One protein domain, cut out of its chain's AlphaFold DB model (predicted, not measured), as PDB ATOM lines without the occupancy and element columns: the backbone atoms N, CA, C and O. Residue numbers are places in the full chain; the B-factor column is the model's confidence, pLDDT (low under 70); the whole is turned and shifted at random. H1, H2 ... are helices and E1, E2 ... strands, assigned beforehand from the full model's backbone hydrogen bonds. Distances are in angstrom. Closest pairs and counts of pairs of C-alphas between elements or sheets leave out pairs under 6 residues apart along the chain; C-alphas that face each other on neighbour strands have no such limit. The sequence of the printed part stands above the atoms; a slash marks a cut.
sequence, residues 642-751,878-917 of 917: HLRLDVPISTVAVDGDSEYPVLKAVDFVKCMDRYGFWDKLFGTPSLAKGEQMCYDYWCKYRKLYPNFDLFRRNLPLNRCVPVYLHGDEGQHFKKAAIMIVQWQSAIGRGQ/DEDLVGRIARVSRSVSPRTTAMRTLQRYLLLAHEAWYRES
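This is residues 642 to 751 and 878 to 917 of the 917 residues of the protein "Hypothetical protein" of Symbiodinium sp. KB8 (UniProt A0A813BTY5). Two separate antiparallel hairpins, E1 with E2 and the longer E3 with E4, are bridged by two helices: H6 packs on E2, H5 packs on E3 and E4, and H5 and H6 meet at a steep angle. The long hairpin reaches from this cluster toward a helical end made of H3 and the short H4, while H2 packs on the end of E4 and H1 comes between the first hairpin and H2 along the chain. The printed part has 150 residues with six named helices and four named strands, in the order E1 E2 H1 H2 H3 H4 E3 E4 H5 H6, and its class is mixed, helices and strands. Each sheet has two strands, E1 - E2 and E3 - E4, all antiparallel. The whole is only just compact, close to loose, with a radius of gyration of the C-alphas of 17.3 A and spans of 48 by 36 by 28 A.

Strand E1 is residues 649 to 654, and its first C-alpha, Ile 649, is at (-25.877, -35.350, -38.493). E2 is residues 658 to 663, followed by helix H1, residues 665 to 675. H2 is the four residues 679 to 682. H3, residues 687 to 704, is the longest helix by residues and measures 26.0 A from first to last C-alpha. H4 is residues 709 to 713. E3, residues 723 to 731, measures 25.2 A and starts with C-alpha 723 at (-36.507, -29.135, -22.373); E4, residues 737 to 745, measures 26.0 A. After the cut come H5, residues 878 to 889, 16.1 A long, and H6, residues 897 to 913, 23.8 A long, which ends with C-alpha 913 at (-38.371, -21.842, -40.304).

E1 and E2 form a hairpin, antiparallel at 141 degrees between their directions, with N 652 and O 660 within hydrogen-bond range at 2.9 A and N 662 and O 650 at 2.8 A. E2 and H6 have 7 pairs of C-alphas within 8 A, the closest being those of Pro 661 and Met 899, 5.8 A apart. H1 and H2 are close but not clearly touching, their closest C-alphas being those of Met 672 and Lys 680, 7.7 A apart. H2 and E4 come closest at the C-alphas of Leu 681 and Ser 745, 5.9 A apart. H2 and H3 are close but not clearly touching, with the C-alphas of Phe 682 and Gly 690 closest at 5.4 A. H3 and H4 are also close but not clearly touching, with the C-alphas of Arg 702 and Phe 711 closest at 7.8 A. H3 is apart from both E3 and E4. E3 and E4 form the second hairpin, antiparallel at 159 degrees, with N 726 and O 742 at 2.9 A and N 738 and O 730 at 2.8 A, both within hydrogen-bond range. E3 and H5 have 8 pairs of C-alphas within 8 A, the closest those of Gly 730 and Ala 886, 5.3 A apart. H5 touches H6 with residues 885 to 889 alone, at a steep tilt of 61 degrees, opposite ways; the closest C-alphas are those of Ser 889 and Thr 901, 5.3 A apart. Both strands of the first hairpin are apart from E3 and E4. In H1 and H5 every O i to N i+4 pair is within hydrogen-bond range, against 12 of 14 in H3, 12 of 13 in H6 and 0 of 1 in H4, where 2 of 2 O i to N i+3 pairs are within range; H2 is too short for an O i to N i+4 pair.

The two C-alphas farthest apart are those of Asn 714 and Lys 734, 49.0 A. Residues 752 to 877 are cut out and not printed, and C-alphas 751 and 878 are 14.2 A apart across the cut, which lies in the link from E4 to H5. Of the links that are printed whole, none is long; H4 to E3 and H5 to H6 are short, and the others are tight. The mean pLDDT of the printed part is 91.0, and the model's confidence is under 70 at residues 642, 751 and 916 to 917, the last being the chain's last residue.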
ATOM      1  N   HIS A 642     -27.868 -25.235 -49.235       68.44
ATOM      2  CA  HIS A 642     -28.595 -23.970 -49.069       68.44
ATOM      3  C   HIS A 642     -30.125 -24.138 -48.981       68.44
ATOM      4  O   HIS A 642     -30.846 -23.152 -49.063       68.44
ATOM      5  N   LEU A 643     -30.623 -25.378 -48.889       83.69
ATOM      6  CA  LEU A 643     -32.056 -25.704 -48.827       83.69
ATOM      7  C   LEU A 643     -32.418 -26.558 -47.599       83.69
ATOM      8  O   LEU A 643     -33.549 -27.021 -47.482       83.69
ATOM      9  N   ARG A 644     -31.456 -26.796 -46.699       91.00
ATOM     10  CA  ARG A 644     -31.616 -27.546 -45.444       91.00
ATOM     11  C   ARG A 644     -30.945 -26.785 -44.305       91.00
ATOM     12  O   ARG A 644     -29.975 -26.072 -44.547       91.00
ATOM     13  N   LEU A 645     -31.372 -27.004 -43.064       92.94
ATOM     14  CA  LEU A 645     -30.657 -26.466 -41.904       92.94
ATOM     15  C   LEU A 645     -29.247 -27.080 -41.838       92.94
ATOM     16  O   LEU A 645     -29.084 -28.295 -42.003       92.94
ATOM     17  N   ASP A 646     -28.225 -26.260 -41.582       93.50
ATOM     18  CA  ASP A 646     -26.821 -26.695 -41.505       93.50
ATOM     19  C   ASP A 646     -26.475 -27.331 -40.144       93.50
ATOM     20  O   ASP A 646     -25.492 -26.995 -39.484       93.50
ATOM     21  N   VAL A 647     -27.314 -28.281 -39.723       95.69
ATOM     22  CA  VAL A 647     -27.071 -29.114 -38.547       95.69
ATOM     23  C   VAL A 647     -26.248 -30.341 -38.968       95.69
ATOM     24  O   VAL A 647     -26.661 -31.081 -39.872       95.69
ATOM     25  N   PRO A 648     -25.098 -30.616 -38.331       95.81
ATOM     26  CA  PRO A 648     -24.357 -31.848 -38.556       95.81
ATOM     27  C   PRO A 648     -25.136 -33.057 -38.018       95.81
ATOM     28  O   PRO A 648     -25.398 -33.173 -36.820       95.81
ATOM     29  N   ILE A 649     -25.447 -34.008 -38.902       95.94
ATOM     30  CA  ILE A 649     -25.877 -35.350 -38.493       95.94
ATOM     31  C   ILE A 649     -24.641 -36.057 -37.931       95.94
ATOM     32  O   ILE A 649     -23.711 -36.367 -38.676       95.94
ATOM     33  N   SER A 650     -24.625 -36.280 -36.621       95.12
ATOM     34  CA  SER A 650     -23.605 -37.092 -35.950       95.12
ATOM     35  C   SER A 650     -23.995 -38.564 -35.988       95.12
ATOM     36  O   SER A 650     -25.180 -38.870 -36.076       95.12
ATOM     37  N   THR A 651     -23.039 -39.472 -35.827       94.06
ATOM     38  CA  THR A 651     -23.334 -40.827 -35.344       94.06
ATOM     39  C   THR A 651     -23.129 -40.922 -33.833       94.06
ATOM     40  O   THR A 651     -22.370 -40.151 -33.236       94.06
ATOM     41  N   VAL A 652     -23.865 -41.839 -33.205       90.75
ATOM     42  CA  VAL A 652     -23.726 -42.253 -31.804       90.75
ATOM     43  C   VAL A 652     -23.814 -43.776 -31.770       90.75
ATOM     44  O   VAL A 652     -24.707 -44.352 -32.386       90.75
ATOM     45  N   ALA A 653     -22.888 -44.425 -31.065       90.62
ATOM     46  CA  ALA A 653     -22.956 -45.860 -30.822       90.62
ATOM     47  C   ALA A 653     -24.069 -46.164 -29.808       90.62
ATOM     48  O   ALA A 653     -24.074 -45.612 -28.706       90.62
ATOM     49  N   VAL A 654     -24.992 -47.047 -30.183       83.81
ATOM     50  CA  VAL A 654     -26.016 -47.625 -29.305       83.81
ATOM     51  C   VAL A 654     -25.734 -49.125 -29.216       83.81
ATOM     52  O   VAL A 654     -25.361 -49.749 -30.210       83.81
ATOM     53  N   ASP A 655     -25.841 -49.680 -28.010       81.44
ATOM     54  CA  ASP A 655     -25.617 -51.098 -27.699       81.44
ATOM     55  C   ASP A 655     -24.276 -51.675 -28.206       81.44
ATOM     56  O   ASP A 655     -24.168 -52.828 -28.616       81.44
ATOM     57  N   GLY A 656     -23.219 -50.856 -28.142       76.56
ATOM     58  CA  GLY A 656     -21.821 -51.253 -28.347       76.56
ATOM     59  C   GLY A 656     -21.362 -51.286 -29.806       76.56
ATOM     60  O   GLY A 656     -20.370 -50.638 -30.130       76.56
ATOM     61  N   ASP A 657     -22.091 -51.989 -30.677       72.00
ATOM     62  CA  ASP A 657     -21.640 -52.307 -32.045       72.00
ATOM     63  C   ASP A 657     -22.355 -51.521 -33.167       72.00
ATOM     64  O   ASP A 657     -21.957 -51.615 -34.330       72.00
ATOM     65  N   SER A 658     -23.423 -50.763 -32.871       83.94
ATOM     66  CA  SER A 658     -24.256 -50.113 -33.902       83.94
ATOM     67  C   SER A 658     -24.218 -48.583 -33.845       83.94
ATOM     68  O   SER A 658     -24.716 -47.965 -32.907       83.94
ATOM     69  N   GLU A 659     -23.679 -47.949 -34.891       90.81
ATOM     70  CA  GLU A 659     -23.731 -46.492 -35.069       90.81
ATOM     71  C   GLU A 659     -25.078 -46.028 -35.647       90.81
ATOM     72  O   GLU A 659     -25.413 -46.305 -36.803       90.81
ATOM     73  N   TYR A 660     -25.822 -45.239 -34.870       90.75
ATOM     74  CA  TYR A 660     -27.067 -44.603 -35.295       90.75
ATOM     75  C   TYR A 660     -26.851 -43.119 -35.621       90.75
ATOM     76  O   TYR A 660     -26.206 -42.407 -34.846       90.75
ATOM     77  N   PRO A 661     -27.390 -42.609 -36.745       93.81
ATOM     78  CA  PRO A 661     -27.336 -41.192 -37.068       93.81
ATOM     79  C   PRO A 661     -28.349 -40.405 -36.228       93.81
ATOM     80  O   PRO A 661     -29.513 -40.790 -36.141       93.81
ATOM     81  N   VAL A 662     -27.916 -39.282 -35.655       93.69
ATOM     82  CA  VAL A 662     -28.701 -38.420 -34.758       93.69
ATOM     83  C   VAL A 662     -28.456 -36.934 -35.037       93.69
ATOM     84  O   VAL A 662     -27.400 -36.535 -35.537       93.69
ATOM     85  N   LEU A 663     -29.418 -36.095 -34.648       93.56
ATOM     86  CA  LEU A 663     -29.237 -34.649 -34.518       93.56
ATOM     87  C   LEU A 663     -28.997 -34.331 -33.040       93.56
ATOM     88  O   LEU A 663     -29.870 -34.551 -32.206       93.56
ATOM     89  N   LYS A 664     -27.805 -33.838 -32.698       92.12
ATOM     90  CA  LYS A 664     -27.486 -33.445 -31.319       92.12
ATOM     91  C   LYS A 664     -28.179 -32.123 -30.996       92.12
ATOM     92  O   LYS A 664     -27.989 -31.158 -31.732       92.12
ATOM     93  N   ALA A 665     -28.882 -32.049 -29.863       90.94
ATOM     94  CA  ALA A 665     -29.523 -30.815 -29.389       90.94
ATOM     95  C   ALA A 665     -28.551 -29.621 -29.383       90.94
ATOM     96  O   ALA A 665     -28.859 -28.565 -29.921       90.94
ATOM     97  N   VAL A 666     -27.320 -29.832 -28.899       92.56
ATOM     98  CA  VAL A 666     -26.234 -28.835 -28.898       92.56
ATOM     99  C   VAL A 666     -25.933 -28.271 -30.293       92.56
ATOM    100  O   VAL A 666     -25.687 -27.078 -30.429       92.56
ATOM    101  N   ASP A 667     -25.943 -29.101 -31.336       94.88
ATOM    102  CA  ASP A 667     -25.622 -28.657 -32.697       94.88
ATOM    103  C   ASP A 667     -26.845 -28.068 -33.423       94.88
ATOM    104  O   ASP A 667     -26.692 -27.229 -34.310       94.88
ATOM    105  N   PHE A 668     -28.052 -28.442 -32.995       91.94
ATOM    106  CA  PHE A 668     -29.316 -27.831 -33.411       91.94
ATOM    107  C   PHE A 668     -29.468 -26.416 -32.812       91.94
ATOM    108  O   PHE A 668     -29.763 -25.472 -33.540       91.94
ATOM    109  N   VAL A 669     -29.135 -26.226 -31.529       92.50
ATOM    110  CA  VAL A 669     -29.119 -24.908 -30.858       92.50
ATOM    111  C   VAL A 669     -28.037 -23.987 -31.437       92.50
ATOM    112  O   VAL A 669     -28.321 -22.825 -31.702       92.50
ATOM    113  N   LYS A 670     -26.833 -24.489 -31.756       94.75
ATOM    114  CA  LYS A 670     -25.828 -23.711 -32.522       94.75
ATOM    115  C   LYS A 670     -26.321 -23.285 -33.908       94.75
ATOM    116  O   LYS A 670     -25.817 -22.312 -34.462       94.75
ATOM    117  N   CYS A 671     -27.244 -24.037 -34.509       94.00
ATOM    118  CA  CYS A 671     -27.872 -23.659 -35.771       94.00
ATOM    119  C   CYS A 671     -28.921 -22.561 -35.543       94.00
ATOM    120  O   CYS A 671     -28.941 -21.600 -36.304       94.00
ATOM    121  N   MET A 672     -29.735 -22.658 -34.484       93.06
ATOM    122  CA  MET A 672     -30.671 -21.595 -34.087       93.06
ATOM    123  C   MET A 672     -29.937 -20.271 -33.827       93.06
ATOM    124  O   MET A 672     -30.264 -19.272 -34.459       93.06
ATOM    125  N   ASP A 673     -28.897 -20.292 -32.988       93.62
ATOM    126  CA  ASP A 673     -28.026 -19.151 -32.664       93.62
ATOM    127  C   ASP A 673     -27.453 -18.476 -33.923       93.62
ATOM    128  O   ASP A 673     -27.713 -17.301 -34.180       93.62
ATOM    129  N   ARG A 674     -26.769 -19.248 -34.784       94.38
ATOM    130  CA  ARG A 674     -26.123 -18.748 -36.014       94.38
ATOM    131  C   ARG A 674     -27.085 -18.044 -36.982       94.38
ATOM    132  O   ARG A 674     -26.646 -17.180 -37.736       94.38
ATOM    133  N   TYR A 675     -28.357 -18.441 -37.004       91.50
ATOM    134  CA  TYR A 675     -29.370 -17.892 -37.912       91.50
ATOM    135  C   TYR A 675     -30.406 -16.989 -37.216       91.50
ATOM    136  O   TYR A 675     -31.293 -16.472 -37.886       91.50
ATOM    137  N   GLY A 676     -30.294 -16.764 -35.901       91.69
ATOM    138  CA  GLY A 676     -31.211 -15.916 -35.130       91.69
ATOM    139  C   GLY A 676     -32.569 -16.547 -34.784       91.69
ATOM    140  O   GLY A 676     -33.438 -15.845 -34.271       91.69
ATOM    141  N   PHE A 677     -32.758 -17.854 -35.003       93.25
ATOM    142  CA  PHE A 677     -34.017 -18.591 -34.777       93.25
ATOM    143  C   PHE A 677     -34.312 -18.876 -33.287       93.25
ATOM    144  O   PHE A 677     -34.723 -19.976 -32.908       93.25
ATOM    145  N   TRP A 678     -34.089 -17.889 -32.418       93.00
ATOM    146  CA  TRP A 678     -34.402 -17.966 -30.988       93.00
ATOM    147  C   TRP A 678     -35.910 -18.046 -30.718       93.00
ATOM    148  O   TRP A 678     -36.328 -18.629 -29.717       93.00
ATOM    149  N   ASP A 679     -36.737 -17.559 -31.647       92.19
ATOM    150  CA  ASP A 679     -38.192 -17.687 -31.574       92.19
ATOM    151  C   ASP A 679     -38.653 -19.154 -31.611       92.19
ATOM    152  O   ASP A 679     -39.619 -19.502 -30.936       92.19
ATOM    153  N   LYS A 680     -37.917 -20.037 -32.299       90.62
ATOM    154  CA  LYS A 680     -38.186 -21.485 -32.339       90.62
ATOM    155  C   LYS A 680     -37.779 -22.219 -31.049       90.62
ATOM    156  O   LYS A 680     -38.064 -23.406 -30.923       90.62
ATOM    157  N   LEU A 681     -37.115 -21.540 -30.104       90.94
ATOM    158  CA  LEU A 681     -36.681 -22.095 -28.810       90.94
ATOM    159  C   LEU A 681     -37.367 -21.439 -27.598       90.94
ATOM    160  O   LEU A 681     -37.549 -22.096 -26.577       90.94
ATOM    161  N   PHE A 682     -37.743 -20.161 -27.699       92.88
ATOM    162  CA  PHE A 682     -38.346 -19.386 -26.603       92.88
ATOM    163  C   PHE A 682     -39.696 -18.746 -26.963       92.88
ATOM    164  O   PHE A 682     -40.275 -18.026 -26.157       92.88
ATOM    165  N   GLY A 683     -40.179 -18.910 -28.196       91.12
ATOM    166  CA  GLY A 683     -41.322 -18.170 -28.742       91.12
ATOM    167  C   GLY A 683     -41.004 -16.725 -29.154       91.12
ATOM    168  O   GLY A 683     -41.740 -16.144 -29.952       91.12
ATOM    169  N   THR A 684     -39.890 -16.157 -28.678       91.94
ATOM    170  CA  THR A 684     -39.446 -14.781 -28.941       91.94
ATOM    171  C   THR A 684     -38.045 -14.738 -29.575       91.94
ATOM    172  O   THR A 684     -37.165 -15.475 -29.136       91.94
ATOM    173  N   PRO A 685     -37.788 -13.868 -30.575       92.31
ATOM    174  CA  PRO A 685     -36.458 -13.729 -31.181       92.31
ATOM    175  C   PRO A 685     -35.441 -13.017 -30.268       92.31
ATOM    176  O   PRO A 685     -34.251 -12.974 -30.575       92.31
ATOM    177  N   SER A 686     -35.881 -12.436 -29.146       94.31
ATOM    178  CA  SER A 686     -34.998 -11.748 -28.201       94.31
ATOM    179  C   SER A 686     -34.389 -12.732 -27.202       94.31
ATOM    180  O   SER A 686     -35.062 -13.177 -26.272       94.31
ATOM    181  N   LEU A 687     -33.090 -13.016 -27.345       92.81
ATOM    182  CA  LEU A 687     -32.350 -13.878 -26.413       92.81
ATOM    183  C   LEU A 687     -32.441 -13.386 -24.956       92.81
ATOM    184  O   LEU A 687     -32.608 -14.202 -24.061       92.81
ATOM    185  N   ALA A 688     -32.418 -12.070 -24.715       95.00
ATOM    186  CA  ALA A 688     -32.560 -11.506 -23.366       95.00
ATOM    187  C   ALA A 688     -33.934 -11.809 -22.735       95.00
ATOM    188  O   ALA A 688     -34.011 -12.132 -21.552       95.00
ATOM    189  N   LYS A 689     -35.019 -11.782 -23.528       95.69
ATOM    190  CA  LYS A 689     -36.336 -12.254 -23.067       95.69
ATOM    191  C   LYS A 689     -36.322 -13.766 -22.823       95.69
ATOM    192  O   LYS A 689     -36.850 -14.208 -21.811       95.69
ATOM    193  N   GLY A 690     -35.667 -14.542 -23.688       95.12
ATOM    194  CA  GLY A 690     -35.468 -15.984 -23.499       95.12
ATOM    195  C   GLY A 690     -34.727 -16.338 -22.202       95.12
ATOM    196  O   GLY A 690     -35.146 -17.257 -21.497       95.12
ATOM    197  N   GLU A 691     -33.686 -15.582 -21.838       96.19
ATOM    198  CA  GLU A 691     -32.968 -15.768 -20.570       96.19
ATOM    199  C   GLU A 691     -33.865 -15.480 -19.352       96.19
ATOM    200  O   GLU A 691     -33.881 -16.269 -18.403       96.19
ATOM    201  N   GLN A 692     -34.677 -14.414 -19.396       97.25
ATOM    202  CA  GLN A 692     -35.665 -14.131 -18.347       97.25
ATOM    203  C   GLN A 692     -36.719 -15.245 -18.250       97.25
ATOM    204  O   GLN A 692     -36.973 -15.752 -17.163       97.25
ATOM    205  N   MET A 693     -37.265 -15.712 -19.377       96.38
ATOM    206  CA  MET A 693     -38.246 -16.807 -19.396       96.38
ATOM    207  C   MET A 693     -37.665 -18.120 -18.836       96.38
ATOM    208  O   MET A 693     -38.382 -18.868 -18.169       96.38
ATOM    209  N   CYS A 694     -36.372 -18.394 -19.049       97.38
ATOM    210  CA  CYS A 694     -35.681 -19.522 -18.413       97.38
ATOM    211  C   CYS A 694     -35.562 -19.331 -16.893       97.38
ATOM    212  O   CYS A 694     -35.832 -20.265 -16.136       97.38
ATOM    213  N   TYR A 695     -35.199 -18.130 -16.433       97.94
ATOM    214  CA  TYR A 695     -35.152 -17.806 -15.005       97.94
ATOM    215  C   TYR A 695     -36.528 -17.974 -14.344       97.94
ATOM    216  O   TYR A 695     -36.649 -18.710 -13.364       97.94
ATOM    217  N   ASP A 696     -37.571 -17.384 -14.929       96.81
ATOM    218  CA  ASP A 696     -38.948 -17.446 -14.436       96.81
ATOM    219  C   ASP A 696     -39.468 -18.887 -14.396       96.81
ATOM    220  O   ASP A 696     -40.047 -19.305 -13.391       96.81
ATOM    221  N   TYR A 697     -39.207 -19.680 -15.448       97.25
ATOM    222  CA  TYR A 697     -39.513 -21.112 -15.464       97.25
ATOM    223  C   TYR A 697     -38.871 -21.818 -14.270       97.25
ATOM    224  O   TYR A 697     -39.562 -22.520 -13.534       97.25
ATOM    225  N   TRP A 698     -37.562 -21.653 -14.053       97.75
ATOM    226  CA  TRP A 698     -36.864 -22.402 -13.007       97.75
ATOM    227  C   TRP A 698     -37.192 -21.909 -11.604       97.75
ATOM    228  O   TRP A 698     -37.250 -22.729 -10.689       97.75
ATOM    229  N   CYS A 699     -37.470 -20.618 -11.422       97.00
ATOM    230  CA  CYS A 699     -37.979 -20.089 -10.161       97.00
ATOM    231  C   CYS A 699     -39.377 -20.633  -9.841       97.00
ATOM    232  O   CYS A 699     -39.618 -21.019  -8.697       97.00
ATOM    233  N   LYS A 700     -40.267 -20.760 -10.837       96.69
ATOM    234  CA  LYS A 700     -41.574 -21.410 -10.663       96.69
ATOM    235  C   LYS A 700     -41.438 -22.914 -10.392       96.69
ATOM    236  O   LYS A 700     -41.931 -23.404  -9.378       96.69
ATOM    237  N   TYR A 701     -40.679 -23.629 -11.221       97.12
ATOM    238  CA  TYR A 701     -40.430 -25.071 -11.099       97.12
ATOM    239  C   TYR A 701     -39.733 -25.449  -9.780       97.12
ATOM    240  O   TYR A 701     -40.001 -26.513  -9.224       97.12
ATOM    241  N   ARG A 702     -38.881 -24.572  -9.226       97.38
ATOM    242  CA  ARG A 702     -38.251 -24.761  -7.907       97.38
ATOM    243  C   ARG A 702     -39.257 -24.786  -6.761       97.38
ATOM    244  O   ARG A 702     -38.990 -25.483  -5.787       97.38
ATOM    245  N   LYS A 703     -40.383 -24.068  -6.853       97.06
ATOM    246  CA  LYS A 703     -41.409 -24.101  -5.799       97.06
ATOM    247  C   LYS A 703     -42.101 -25.471  -5.728       97.06
ATOM    248  O   LYS A 703     -42.275 -25.989  -4.632       97.06
ATOM    249  N   LEU A 704     -42.412 -26.080  -6.878       95.75
ATOM    250  CA  LEU A 704     -42.983 -27.436  -6.960       95.75
ATOM    251  C   LEU A 704     -41.955 -28.534  -6.649       95.75
ATOM    252  O   LEU A 704     -42.233 -29.473  -5.907       95.75
ATOM    253  N   TYR A 705     -40.750 -28.421  -7.215       96.38
ATOM    254  CA  TYR A 705     -39.735 -29.475  -7.186       96.38
ATOM    255  C   TYR A 705     -38.401 -28.973  -6.603       96.38
ATOM    256  O   TYR A 705     -37.369 -29.039  -7.278       96.38
ATOM    257  N   PRO A 706     -38.350 -28.512  -5.336       96.56
ATOM    258  CA  PRO A 706     -37.137 -27.936  -4.738       96.56
ATOM    259  C   PRO A 706     -35.963 -28.925  -4.676       96.56
ATOM    260  O   PRO A 706     -34.799 -28.528  -4.662       96.56
ATOM    261  N   ASN A 707     -36.258 -30.228  -4.697       97.00
ATOM    262  CA  ASN A 707     -35.281 -31.314  -4.731       97.00
ATOM    263  C   ASN A 707     -34.763 -31.672  -6.140       97.00
ATOM    264  O   ASN A 707     -33.983 -32.620  -6.265       97.00
ATOM    265  N   PHE A 708     -35.183 -30.962  -7.192       96.38
ATOM    266  CA  PHE A 708     -34.754 -31.243  -8.559       96.38
ATOM    267  C   PHE A 708     -33.252 -30.991  -8.751       96.38
ATOM    268  O   PHE A 708     -32.678 -29.998  -8.298       96.38
ATOM    269  N   ASP A 709     -32.606 -31.916  -9.453       96.69
ATOM    270  CA  ASP A 709     -31.156 -32.100  -9.418       96.69
ATOM    271  C   ASP A 709     -30.360 -30.934 -10.033       96.69
ATOM    272  O   ASP A 709     -29.190 -30.737  -9.703       96.69
ATOM    273  N   LEU A 710     -30.998 -30.118 -10.883       95.94
ATOM    274  CA  LEU A 710     -30.427 -28.881 -11.428       95.94
ATOM    275  C   LEU A 710     -30.064 -27.882 -10.319       95.94
ATOM    276  O   LEU A 710     -28.994 -27.274 -10.355       95.94
ATOM    277  N   PHE A 711     -30.920 -27.739  -9.303       97.12
ATOM    278  CA  PHE A 711     -30.745 -26.742  -8.244       97.12
ATOM    279  C   PHE A 711     -29.566 -27.057  -7.316       97.12
ATOM    280  O   PHE A 711     -29.031 -26.153  -6.682       97.12
ATOM    281  N   ARG A 712     -29.104 -28.313  -7.304       96.62
ATOM    282  CA  ARG A 712     -27.913 -28.766  -6.567       96.62
ATOM    283  C   ARG A 712     -26.592 -28.454  -7.284       96.62
ATOM    284  O   ARG A 712     -25.534 -28.604  -6.685       96.62
ATOM    285  N   ARG A 713     -26.631 -28.051  -8.563       95.31
ATOM    286  CA  ARG A 713     -25.441 -27.918  -9.433       95.31
ATOM    287  C   ARG A 713     -24.870 -26.498  -9.525       95.31
ATOM    288  O   ARG A 713     -23.885 -26.307 -10.226       95.31
ATOM    289  N   ASN A 714     -25.476 -25.527  -8.833       92.94
ATOM    290  CA  ASN A 714     -25.090 -24.107  -8.838       92.94
ATOM    291  C   ASN A 714     -24.879 -23.527 -10.258       92.94
ATOM    292  O   ASN A 714     -23.841 -22.942 -10.565       92.94
ATOM    293  N   LEU A 715     -25.856 -23.751 -11.142       96.00
ATOM    294  CA  LEU A 715     -25.833 -23.280 -12.531       96.00
ATOM    295  C   LEU A 715     -26.681 -22.004 -12.701       96.00
ATOM    296  O   LEU A 715     -27.715 -21.879 -12.039       96.00
ATOM    297  N   PRO A 716     -26.298 -21.079 -13.605       97.25
ATOM    298  CA  PRO A 716     -27.082 -19.882 -13.905       97.25
ATOM    299  C   PRO A 716     -28.415 -20.262 -14.564       97.25
ATOM    300  O   PRO A 716     -28.453 -20.693 -15.718       97.25
ATOM    301  N   LEU A 717     -29.517 -20.122 -13.821       97.56
ATOM    302  CA  LEU A 717     -30.847 -20.585 -14.243       97.56
ATOM    303  C   LEU A 717     -31.368 -19.864 -15.492       97.56
ATOM    304  O   LEU A 717     -31.968 -20.505 -16.349       97.56
ATOM    305  N   ASN A 718     -31.055 -18.574 -15.650       97.50
ATOM    306  CA  ASN A 718     -31.368 -17.798 -16.854       97.50
ATOM    307  C   ASN A 718     -30.699 -18.357 -18.127       97.50
ATOM    308  O   ASN A 718     -31.124 -18.046 -19.231       97.50
ATOM    309  N   ARG A 719     -29.673 -19.208 -17.993       95.00
ATOM    310  CA  ARG A 719     -28.963 -19.853 -19.114       95.00
ATOM    311  C   ARG A 719     -29.189 -21.368 -19.176       95.00
ATOM    312  O   ARG A 719     -28.530 -22.065 -19.946       95.00
ATOM    313  N   CYS A 720     -30.114 -21.887 -18.370       95.81
ATOM    314  CA  CYS A 720     -30.547 -23.279 -18.400       95.81
ATOM    315  C   CYS A 720     -31.860 -23.366 -19.188       95.81
ATOM    316  O   CYS A 720     -32.906 -23.008 -18.662       95.81
ATOM    317  N   VAL A 721     -31.839 -23.853 -20.430       94.44
ATOM    318  CA  VAL A 721     -33.082 -24.024 -21.204       94.44
ATOM    319  C   VAL A 721     -33.839 -25.258 -20.691       94.44
ATOM    320  O   VAL A 721     -33.263 -26.350 -20.699       94.44
ATOM    321  N   PRO A 722     -35.099 -25.131 -20.239       94.94
ATOM    322  CA  PRO A 722     -35.920 -26.281 -19.888       94.94
ATOM    323  C   PRO A 722     -36.379 -26.997 -21.159       94.94
ATOM    324  O   PRO A 722     -36.943 -26.384 -22.066       94.94
ATOM    325  N   VAL A 723     -36.134 -28.303 -21.227       92.06
ATOM    326  CA  VAL A 723     -36.507 -29.135 -22.373       92.06
ATOM    327  C   VAL A 723     -37.251 -30.378 -21.915       92.06
ATOM    328  O   VAL A 723     -36.861 -31.019 -20.936       92.06
ATOM    329  N   TYR A 724     -38.292 -30.732 -22.655       89.75
ATOM    330  CA  TYR A 724     -38.936 -32.031 -22.562       89.75
ATOM    331  C   TYR A 724     -38.320 -32.986 -23.593       89.75
ATOM    332  O   TYR A 724     -37.850 -32.564 -24.655       89.75
ATOM    333  N   LEU A 725     -38.292 -34.278 -23.263       89.69
ATOM    334  CA  LEU A 725     -37.763 -35.351 -24.105       89.69
ATOM    335  C   LEU A 725     -38.872 -36.379 -24.314       89.69
ATOM    336  O   LEU A 725     -39.341 -36.977 -23.350       89.69
ATOM    337  N   HIS A 726     -39.252 -36.592 -25.567       88.12
ATOM    338  CA  HIS A 726     -40.379 -37.435 -25.950       88.12
ATOM    339  C   HIS A 726     -39.891 -38.545 -26.881       88.12
ATOM    340  O   HIS A 726     -38.978 -38.336 -27.685       88.12
ATOM    341  N   GLY A 727     -40.467 -39.739 -26.752       90.00
ATOM    342  CA  GLY A 727     -40.057 -40.920 -27.504       90.00
ATOM    343  C   GLY A 727     -41.225 -41.873 -27.716       90.00
ATOM    344  O   GLY A 727     -41.807 -42.324 -26.733       90.00
ATOM    345  N   ASP A 728     -41.548 -42.172 -28.974       91.38
ATOM    346  CA  ASP A 728     -42.682 -43.031 -29.344       91.38
ATOM    347  C   ASP A 728     -42.390 -43.910 -30.582       91.38
ATOM    348  O   ASP A 728     -41.485 -43.633 -31.381       91.38
ATOM    349  N   GLU A 729     -43.147 -45.000 -30.741       91.88
ATOM    350  CA  GLU A 729     -42.994 -45.984 -31.814       91.88
ATOM    351  C   GLU A 729     -43.845 -45.643 -33.052       91.88
ATOM    352  O   GLU A 729     -44.959 -46.128 -33.259       91.88
ATOM    353  N   GLY A 730     -43.263 -44.864 -33.965       88.19
ATOM    354  CA  GLY A 730     -43.818 -44.686 -35.304       88.19
ATOM    355  C   GLY A 730     -43.732 -45.960 -36.161       88.19
ATOM    356  O   GLY A 730     -42.933 -46.863 -35.916       88.19
ATOM    357  N   GLN A 731     -44.500 -46.013 -37.256       87.94
ATOM    358  CA  GLN A 731     -44.417 -47.097 -38.250       87.94
ATOM    359  C   GLN A 731     -43.720 -46.648 -39.542       87.94
ATOM    360  O   GLN A 731     -44.206 -45.755 -40.247       87.94
ATOM    361  N   HIS A 732     -42.623 -47.322 -39.899       84.75
ATOM    362  CA  HIS A 732     -41.910 -47.121 -41.160       84.75
ATOM    363  C   HIS A 732     -42.437 -48.023 -42.294       84.75
ATOM    364  O   HIS A 732     -43.482 -48.674 -42.194       84.75
ATOM    365  N   PHE A 733     -41.739 -48.034 -43.436       82.12
ATOM    366  CA  PHE A 733     -42.051 -48.903 -44.578       82.12
ATOM    367  C   PHE A 733     -42.264 -50.369 -44.136       82.12
ATOM    368  O   PHE A 733     -41.445 -50.896 -43.387       82.12
ATOM    369  N   LYS A 734     -43.346 -51.013 -44.604       82.81
ATOM    370  CA  LYS A 734     -43.816 -52.363 -44.199       82.81
ATOM    371  C   LYS A 734     -44.284 -52.538 -42.736       82.81
ATOM    372  O   LYS A 734     -44.236 -53.650 -42.222       82.81
ATOM    373  N   LYS A 735     -44.791 -51.483 -42.079       80.94
ATOM    374  CA  LYS A 735     -45.280 -51.513 -40.676       80.94
ATOM    375  C   LYS A 735     -44.215 -51.935 -39.643       80.94
ATOM    376  O   LYS A 735     -44.563 -52.354 -38.546       80.94
ATOM    377  N   ALA A 736     -42.930 -51.850 -39.980       85.62
ATOM    378  CA  ALA A 736     -41.862 -52.079 -39.015       85.62
ATOM    379  C   ALA A 736     -41.671 -50.839 -38.124       85.62
ATOM    380  O   ALA A 736     -41.833 -49.708 -38.590       85.62
ATOM    381  N   ALA A 737     -41.342 -51.076 -36.857       87.12
ATOM    382  CA  ALA A 737     -41.160 -50.055 -35.833       87.12
ATOM    383  C   ALA A 737     -40.046 -49.054 -36.186       87.12
ATOM    384  O   ALA A 737     -38.963 -49.438 -36.636       87.12
ATOM    385  N   ILE A 738     -40.288 -47.770 -35.934       88.12
ATOM    386  CA  ILE A 738     -39.264 -46.728 -35.850       88.12
ATOM    387  C   ILE A 738     -39.485 -45.924 -34.570       88.12
ATOM    388  O   ILE A 738     -40.399 -45.113 -34.484       88.12
ATOM    389  N   MET A 739     -38.613 -46.136 -33.586       89.75
ATOM    390  CA  MET A 739     -38.549 -45.283 -32.402       89.75
ATOM    391  C   MET A 739     -38.121 -43.874 -32.830       89.75
ATOM    392  O   MET A 739     -37.044 -43.692 -33.407       89.75
ATOM    393  N   ILE A 740     -38.981 -42.889 -32.586       90.81
ATOM    394  CA  ILE A 740     -38.753 -41.476 -32.886       90.81
ATOM    395  C   ILE A 740     -38.549 -40.776 -31.550       90.81
ATOM    396  O   ILE A 740     -39.485 -40.660 -30.770       90.81
ATOM    397  N   VAL A 741     -37.316 -40.330 -31.290       90.31
ATOM    398  CA  VAL A 741     -36.963 -39.558 -30.089       90.31
ATOM    399  C   VAL A 741     -36.720 -38.109 -30.487       90.31
ATOM    400  O   VAL A 741     -35.909 -37.831 -31.375       90.31
ATOM    401  N   GLN A 742     -37.407 -37.197 -29.811       89.62
ATOM    402  CA  GLN A 742     -37.353 -35.758 -30.041       89.62
ATOM    403  C   GLN A 742     -37.222 -35.002 -28.721       89.62
ATOM    404  O   GLN A 742     -37.553 -35.513 -27.652       89.62
ATOM    405  N   TRP A 743     -36.729 -33.772 -28.798       91.06
ATOM    406  CA  TRP A 743     -36.697 -32.851 -27.671       91.06
ATOM    407  C   TRP A 743     -37.339 -31.536 -28.101       91.06
ATOM    408  O   TRP A 743     -37.182 -31.118 -29.250       91.06
ATOM    409  N   GLN A 744     -38.049 -30.896 -27.181       89.00
ATOM    410  CA  GLN A 744     -38.683 -29.599 -27.396       89.00
ATOM    411  C   GLN A 744     -38.483 -28.704 -26.177       89.00
ATOM    412  O   GLN A 744     -38.242 -29.189 -25.072       89.00
ATOM    413  N   SER A 745     -38.535 -27.391 -26.382       90.81
ATOM    414  CA  SER A 745     -38.484 -26.425 -25.284       90.81
ATOM    415  C   SER A 745     -39.774 -26.486 -24.472       90.81
ATOM    416  O   SER A 745     -40.855 -26.606 -25.041       90.81
ATOM    417  N   ALA A 746     -39.675 -26.334 -23.153       91.62
ATOM    418  CA  ALA A 746     -40.846 -26.112 -22.305       91.62
ATOM    419  C   ALA A 746     -41.367 -24.656 -22.371       91.62
ATOM    420  O   ALA A 746     -42.298 -24.287 -21.656       91.62
ATOM    421  N   ILE A 747     -40.741 -23.810 -23.199       91.44
ATOM    422  CA  ILE A 747     -41.047 -22.389 -23.389       91.44
ATOM    423  C   ILE A 747     -41.307 -22.143 -24.884       91.44
ATOM    424  O   ILE A 747     -40.524 -22.555 -25.735       91.44
ATOM    425  N   GLY A 748     -42.387 -21.435 -25.219       86.69
ATOM    426  CA  GLY A 748     -42.773 -21.133 -26.601       86.69
ATOM    427  C   GLY A 748     -43.944 -20.149 -26.673       86.69
ATOM    428  O   GLY A 748     -44.354 -19.605 -25.649       86.69
ATOM    429  N   ARG A 749     -44.506 -19.930 -27.873       77.12
ATOM    430  CA  ARG A 749     -45.684 -19.051 -28.066       77.12
ATOM    431  C   ARG A 749     -47.004 -19.657 -27.553       77.12
ATOM    432  O   ARG A 749     -47.947 -18.915 -27.299       77.12
ATOM    433  N   GLY A 750     -47.068 -20.982 -27.383       72.38
ATOM    434  CA  GLY A 750     -48.325 -21.711 -27.168       72.38
ATOM    435  C   GLY A 750     -49.165 -21.790 -28.451       72.38
ATOM    436  O   GLY A 750     -48.646 -21.543 -29.536       72.38
ATOM    437  N   GLN A 751     -50.454 -22.120 -28.328       66.69
ATOM    438  CA  GLN A 751     -51.425 -22.119 -29.437       66.69
ATOM    439  C   GLN A 751     -52.296 -20.845 -29.441       66.69
ATOM    440  O   GLN A 751     -53.486 -20.893 -29.732       66.69
ATOM    441  N   ASP A 878     -46.908 -34.489 -29.287       79.75
ATOM    442  CA  ASP A 878     -45.878 -35.232 -30.013       79.75
ATOM    443  C   ASP A 878     -46.439 -36.105 -31.133       79.75
ATOM    444  O   ASP A 878     -45.769 -36.265 -32.153       79.75
ATOM    445  N   GLU A 879     -47.648 -36.657 -30.966       85.06
ATOM    446  CA  GLU A 879     -48.270 -37.615 -31.896       85.06
ATOM    447  C   GLU A 879     -48.263 -37.136 -33.358       85.06
ATOM    448  O   GLU A 879     -47.983 -37.918 -34.270       85.06
ATOM    449  N   ASP A 880     -48.508 -35.845 -33.608       85.62
ATOM    450  CA  ASP A 880     -48.452 -35.279 -34.959       85.62
ATOM    451  C   ASP A 880     -47.007 -35.208 -35.488       85.62
ATOM    452  O   ASP A 880     -46.744 -35.595 -36.629       85.62
ATOM    453  N   LEU A 881     -46.021 -34.816 -34.673       87.06
ATOM    454  CA  LEU A 881     -44.619 -34.813 -35.108       87.06
ATOM    455  C   LEU A 881     -44.100 -36.243 -35.340       87.06
ATOM    456  O   LEU A 881     -43.505 -36.511 -36.387       87.06
ATOM    457  N   VAL A 882     -44.420 -37.189 -34.455       90.31
ATOM    458  CA  VAL A 882     -44.156 -38.628 -34.625       90.31
ATOM    459  C   VAL A 882     -44.826 -39.146 -35.903       90.31
ATOM    460  O   VAL A 882     -44.171 -39.777 -36.738       90.31
ATOM    461  N   GLY A 883     -46.094 -38.807 -36.146       90.69
ATOM    462  CA  GLY A 883     -46.847 -39.175 -37.348       90.69
ATOM    463  C   GLY A 883     -46.266 -38.595 -38.646       90.69
ATOM    464  O   GLY A 883     -46.133 -39.313 -39.652       90.69
ATOM    465  N   ARG A 884     -45.852 -37.320 -38.628       92.31
ATOM    466  CA  ARG A 884     -45.158 -36.621 -39.726       92.31
ATOM    467  C   ARG A 884     -43.811 -37.281 -40.025       92.31
ATOM    468  O   ARG A 884     -43.561 -37.652 -41.175       92.31
ATOM    469  N   ILE A 885     -42.972 -37.515 -39.015       93.81
ATOM    470  CA  ILE A 885     -41.664 -38.171 -39.171       93.81
ATOM    471  C   ILE A 885     -41.827 -39.634 -39.619       93.81
ATOM    472  O   ILE A 885     -41.125 -40.080 -40.531       93.81
ATOM    473  N   ALA A 886     -42.823 -40.365 -39.113       93.38
ATOM    474  CA  ALA A 886     -43.164 -41.705 -39.589       93.38
ATOM    475  C   ALA A 886     -43.612 -41.697 -41.067       93.38
ATOM    476  O   ALA A 886     -43.232 -42.579 -41.841       93.38
ATOM    477  N   ARG A 887     -44.382 -40.692 -41.521       94.06
ATOM    478  CA  ARG A 887     -44.721 -40.489 -42.950       94.06
ATOM    479  C   ARG A 887     -43.473 -40.197 -43.802       94.06
ATOM    480  O   ARG A 887     -43.332 -40.784 -44.878       94.06
ATOM    481  N   VAL A 888     -42.530 -39.384 -43.316       94.75
ATOM    482  CA  VAL A 888     -41.223 -39.176 -43.974       94.75
ATOM    483  C   VAL A 888     -40.422 -40.487 -44.057       94.75
ATOM    484  O   VAL A 888     -39.909 -40.809 -45.131       94.75
ATOM    485  N   SER A 889     -40.376 -41.282 -42.982       94.75
ATOM    486  CA  SER A 889     -39.631 -42.554 -42.921       94.75
ATOM    487  C   SER A 889     -40.172 -43.630 -43.874       94.75
ATOM    488  O   SER A 889     -39.405 -44.374 -44.486       94.75
ATOM    489  N   ARG A 890     -41.495 -43.663 -44.094       94.12
ATOM    490  CA  ARG A 890     -42.159 -44.519 -45.098       94.12
ATOM    491  C   ARG A 890     -41.795 -44.162 -46.541       94.12
ATOM    492  O   ARG A 890     -42.031 -44.962 -47.440       94.12
ATOM    493  N   SER A 891     -41.209 -42.985 -46.753       92.88
ATOM    494  CA  SER A 891     -40.940 -42.399 -48.068       92.88
ATOM    495  C   SER A 891     -39.453 -42.467 -48.471       92.88
ATOM    496  O   SER A 891     -39.058 -41.840 -49.461       92.88
ATOM    497  N   VAL A 892     -38.609 -43.172 -47.705       93.00
ATOM    498  CA  VAL A 892     -37.158 -43.329 -47.934       93.00
ATOM    499  C   VAL A 892     -36.749 -44.807 -48.017       93.00
ATOM    500  O   VAL A 892     -37.508 -45.697 -47.649       93.00
ATOM    501  N   SER A 893     -35.542 -45.092 -48.520       90.94
ATOM    502  CA  SER A 893     -35.068 -46.475 -48.676       90.94
ATOM    503  C   SER A 893     -34.852 -47.163 -47.315       90.94
ATOM    504  O   SER A 893     -34.081 -46.628 -46.508       90.94
ATOM    505  N   PRO A 894     -35.415 -48.371 -47.086       88.75
ATOM    506  CA  PRO A 894     -35.370 -49.061 -45.792       88.75
ATOM    507  C   PRO A 894     -33.956 -49.470 -45.345       88.75
ATOM    508  O   PRO A 894     -33.741 -49.763 -44.176       88.75
ATOM    509  N   ARG A 895     -32.964 -49.459 -46.249       88.31
ATOM    510  CA  ARG A 895     -31.544 -49.687 -45.910       88.31
ATOM    511  C   ARG A 895     -30.868 -48.478 -45.251       88.31
ATOM    512  O   ARG A 895     -29.733 -48.581 -44.810       88.31
ATOM    513  N   THR A 896     -31.520 -47.315 -45.259       91.75
ATOM    514  CA  THR A 896     -30.940 -46.029 -44.826       91.75
ATOM    515  C   THR A 896     -31.956 -45.158 -44.078       91.75
ATOM    516  O   THR A 896     -31.820 -43.934 -44.065       91.75
ATOM    517  N   THR A 897     -32.989 -45.774 -43.487       92.25
ATOM    518  CA  THR A 897     -34.197 -45.101 -42.979       92.25
ATOM    519  C   THR A 897     -33.876 -43.919 -42.076       92.25
ATOM    520  O   THR A 897     -34.257 -42.802 -42.414       92.25
ATOM    521  N   ALA A 898     -33.119 -44.119 -40.992       91.81
ATOM    522  CA  ALA A 898     -32.783 -43.053 -40.045       91.81
ATOM    523  C   ALA A 898     -32.021 -41.896 -40.724       91.81
ATOM    524  O   ALA A 898     -32.491 -40.760 -40.723       91.81
ATOM    525  N   MET A 899     -30.913 -42.190 -41.416       94.56
ATOM    526  CA  MET A 899     -30.100 -41.185 -42.119       94.56
ATOM    527  C   MET A 899     -30.918 -40.374 -43.139       94.56
ATOM    528  O   MET A 899     -30.815 -39.150 -43.190       94.56
ATOM    529  N   ARG A 900     -31.750 -41.031 -43.958       94.62
ATOM    530  CA  ARG A 900     -32.562 -40.344 -44.976       94.62
ATOM    531  C   ARG A 900     -33.776 -39.624 -44.391       94.62
ATOM    532  O   ARG A 900     -34.174 -38.605 -44.952       94.62
ATOM    533  N   THR A 901     -34.320 -40.099 -43.272       95.12
ATOM    534  CA  THR A 901     -35.384 -39.407 -42.527       95.12
ATOM    535  C   THR A 901     -34.843 -38.114 -41.925       95.12
ATOM    536  O   THR A 901     -35.407 -37.061 -42.198       95.12
ATOM    537  N   LEU A 902     -33.690 -38.145 -41.243       95.50
ATOM    538  CA  LEU A 902     -33.042 -36.936 -40.715       95.50
ATOM    539  C   LEU A 902     -32.647 -35.949 -41.824       95.50
ATOM    540  O   LEU A 902     -32.898 -34.754 -41.702       95.50
ATOM    541  N   GLN A 903     -32.101 -36.432 -42.946       95.25
ATOM    542  CA  GLN A 903     -31.796 -35.570 -44.098       95.25
ATOM    543  C   GLN A 903     -33.038 -34.875 -44.678       95.25
ATOM    544  O   GLN A 903     -32.918 -33.748 -45.149       95.25
ATOM    545  N   ARG A 904     -34.213 -35.520 -44.650       95.19
ATOM    546  CA  ARG A 904     -35.479 -34.904 -45.080       95.19
ATOM    547  C   ARG A 904     -36.106 -34.016 -44.016       95.19
ATOM    548  O   ARG A 904     -36.649 -32.979 -44.368       95.19
ATOM    549  N   TYR A 905     -35.979 -34.361 -42.740       95.25
ATOM    550  CA  TYR A 905     -36.385 -33.487 -41.643       95.25
ATOM    551  C   TYR A 905     -35.624 -32.154 -41.679       95.25
ATOM    552  O   TYR A 905     -36.256 -31.112 -41.601       95.25
ATOM    553  N   LEU A 906     -34.307 -32.154 -41.929       95.69
ATOM    554  CA  LEU A 906     -33.537 -30.908 -42.079       95.69
ATOM    555  C   LEU A 906     -33.934 -30.061 -43.305       95.69
ATOM    556  O   LEU A 906     -33.688 -28.856 -43.287       95.69
ATOM    557  N   LEU A 907     -34.527 -30.657 -44.351       94.56
ATOM    558  CA  LEU A 907     -35.134 -29.919 -45.473       94.56
ATOM    559  C   LEU A 907     -36.476 -29.298 -45.044       94.56
ATOM    560  O   LEU A 907     -36.689 -28.108 -45.230       94.56
ATOM    561  N   LEU A 908     -37.354 -30.085 -44.413       93.44
ATOM    562  CA  LEU A 908     -38.677 -29.634 -43.958       93.44
ATOM    563  C   LEU A 908     -38.593 -28.563 -42.857       93.44
ATOM    564  O   LEU A 908     -39.345 -27.596 -42.885       93.44
ATOM    565  N   ALA A 909     -37.658 -28.702 -41.916       92.44
ATOM    566  CA  ALA A 909     -37.415 -27.717 -40.865       92.44
ATOM    567  C   ALA A 909     -36.842 -26.405 -41.429       92.44
ATOM    568  O   ALA A 909     -37.189 -25.335 -40.946       92.44
ATOM    569  N   HIS A 910     -36.025 -26.468 -42.489       92.94
ATOM    570  CA  HIS A 910     -35.585 -25.274 -43.215       92.94
ATOM    571  C   HIS A 910     -36.757 -24.604 -43.937       92.94
ATOM    572  O   HIS A 910     -36.913 -23.393 -43.845       92.94
ATOM    573  N   GLU A 911     -37.593 -25.377 -44.636       90.81
ATOM    574  CA  GLU A 911     -38.783 -24.851 -45.313       90.81
ATOM    575  C   GLU A 911     -39.758 -24.177 -44.335       90.81
ATOM    576  O   GLU A 911     -40.264 -23.105 -44.647       90.81
ATOM    577  N   ALA A 912     -39.991 -24.765 -43.158       88.94
ATOM    578  CA  ALA A 912     -40.833 -24.172 -42.121       88.94
ATOM    579  C   ALA A 912     -40.210 -22.891 -41.542       88.94
ATOM    580  O   ALA A 912     -40.799 -21.815 -41.636       88.94
ATOM    581  N   TRP A 913     -38.983 -22.970 -41.011       89.25
ATOM    582  CA  TRP A 913     -38.371 -21.842 -40.304       89.25
ATOM    583  C   TRP A 913     -38.146 -20.624 -41.209       89.25
ATOM    584  O   TRP A 913     -38.409 -19.509 -40.774       89.25
ATOM    585  N   TYR A 914     -37.746 -20.818 -42.473       86.38
ATOM    586  CA  TYR A 914     -37.582 -19.728 -43.451       86.38
ATOM    587  C   TYR A 914     -38.883 -19.311 -44.174       86.38
ATOM    588  O   TYR A 914     -38.830 -18.438 -45.037       86.38
ATOM    589  N   ARG A 915     -40.038 -19.925 -43.874       77.25
ATOM    590  CA  ARG A 915     -41.367 -19.451 -44.319       77.25
ATOM    591  C   ARG A 915     -42.084 -18.641 -43.234       77.25
ATOM    592  O   ARG A 915     -42.921 -17.810 -43.557       77.25
ATOM    593  N   GLU A 916     -41.752 -18.897 -41.971       59.22
ATOM    594  CA  GLU A 916     -42.274 -18.205 -40.783       59.22
ATOM    595  C   GLU A 916     -41.424 -16.992 -40.340       59.22
ATOM    596  O   GLU A 916     -41.713 -16.415 -39.290       59.22
ATOM    597  N   SER A 917     -40.354 -16.660 -41.077       52.94
ATOM    598  CA  SER A 917     -39.390 -15.583 -40.772       52.94
ATOM    599  C   SER A 917     -39.313 -14.559 -41.902       52.94
ATOM    600  O   SER A 917     -39.236 -13.356 -41.579       52.94
TER     601      SER A 917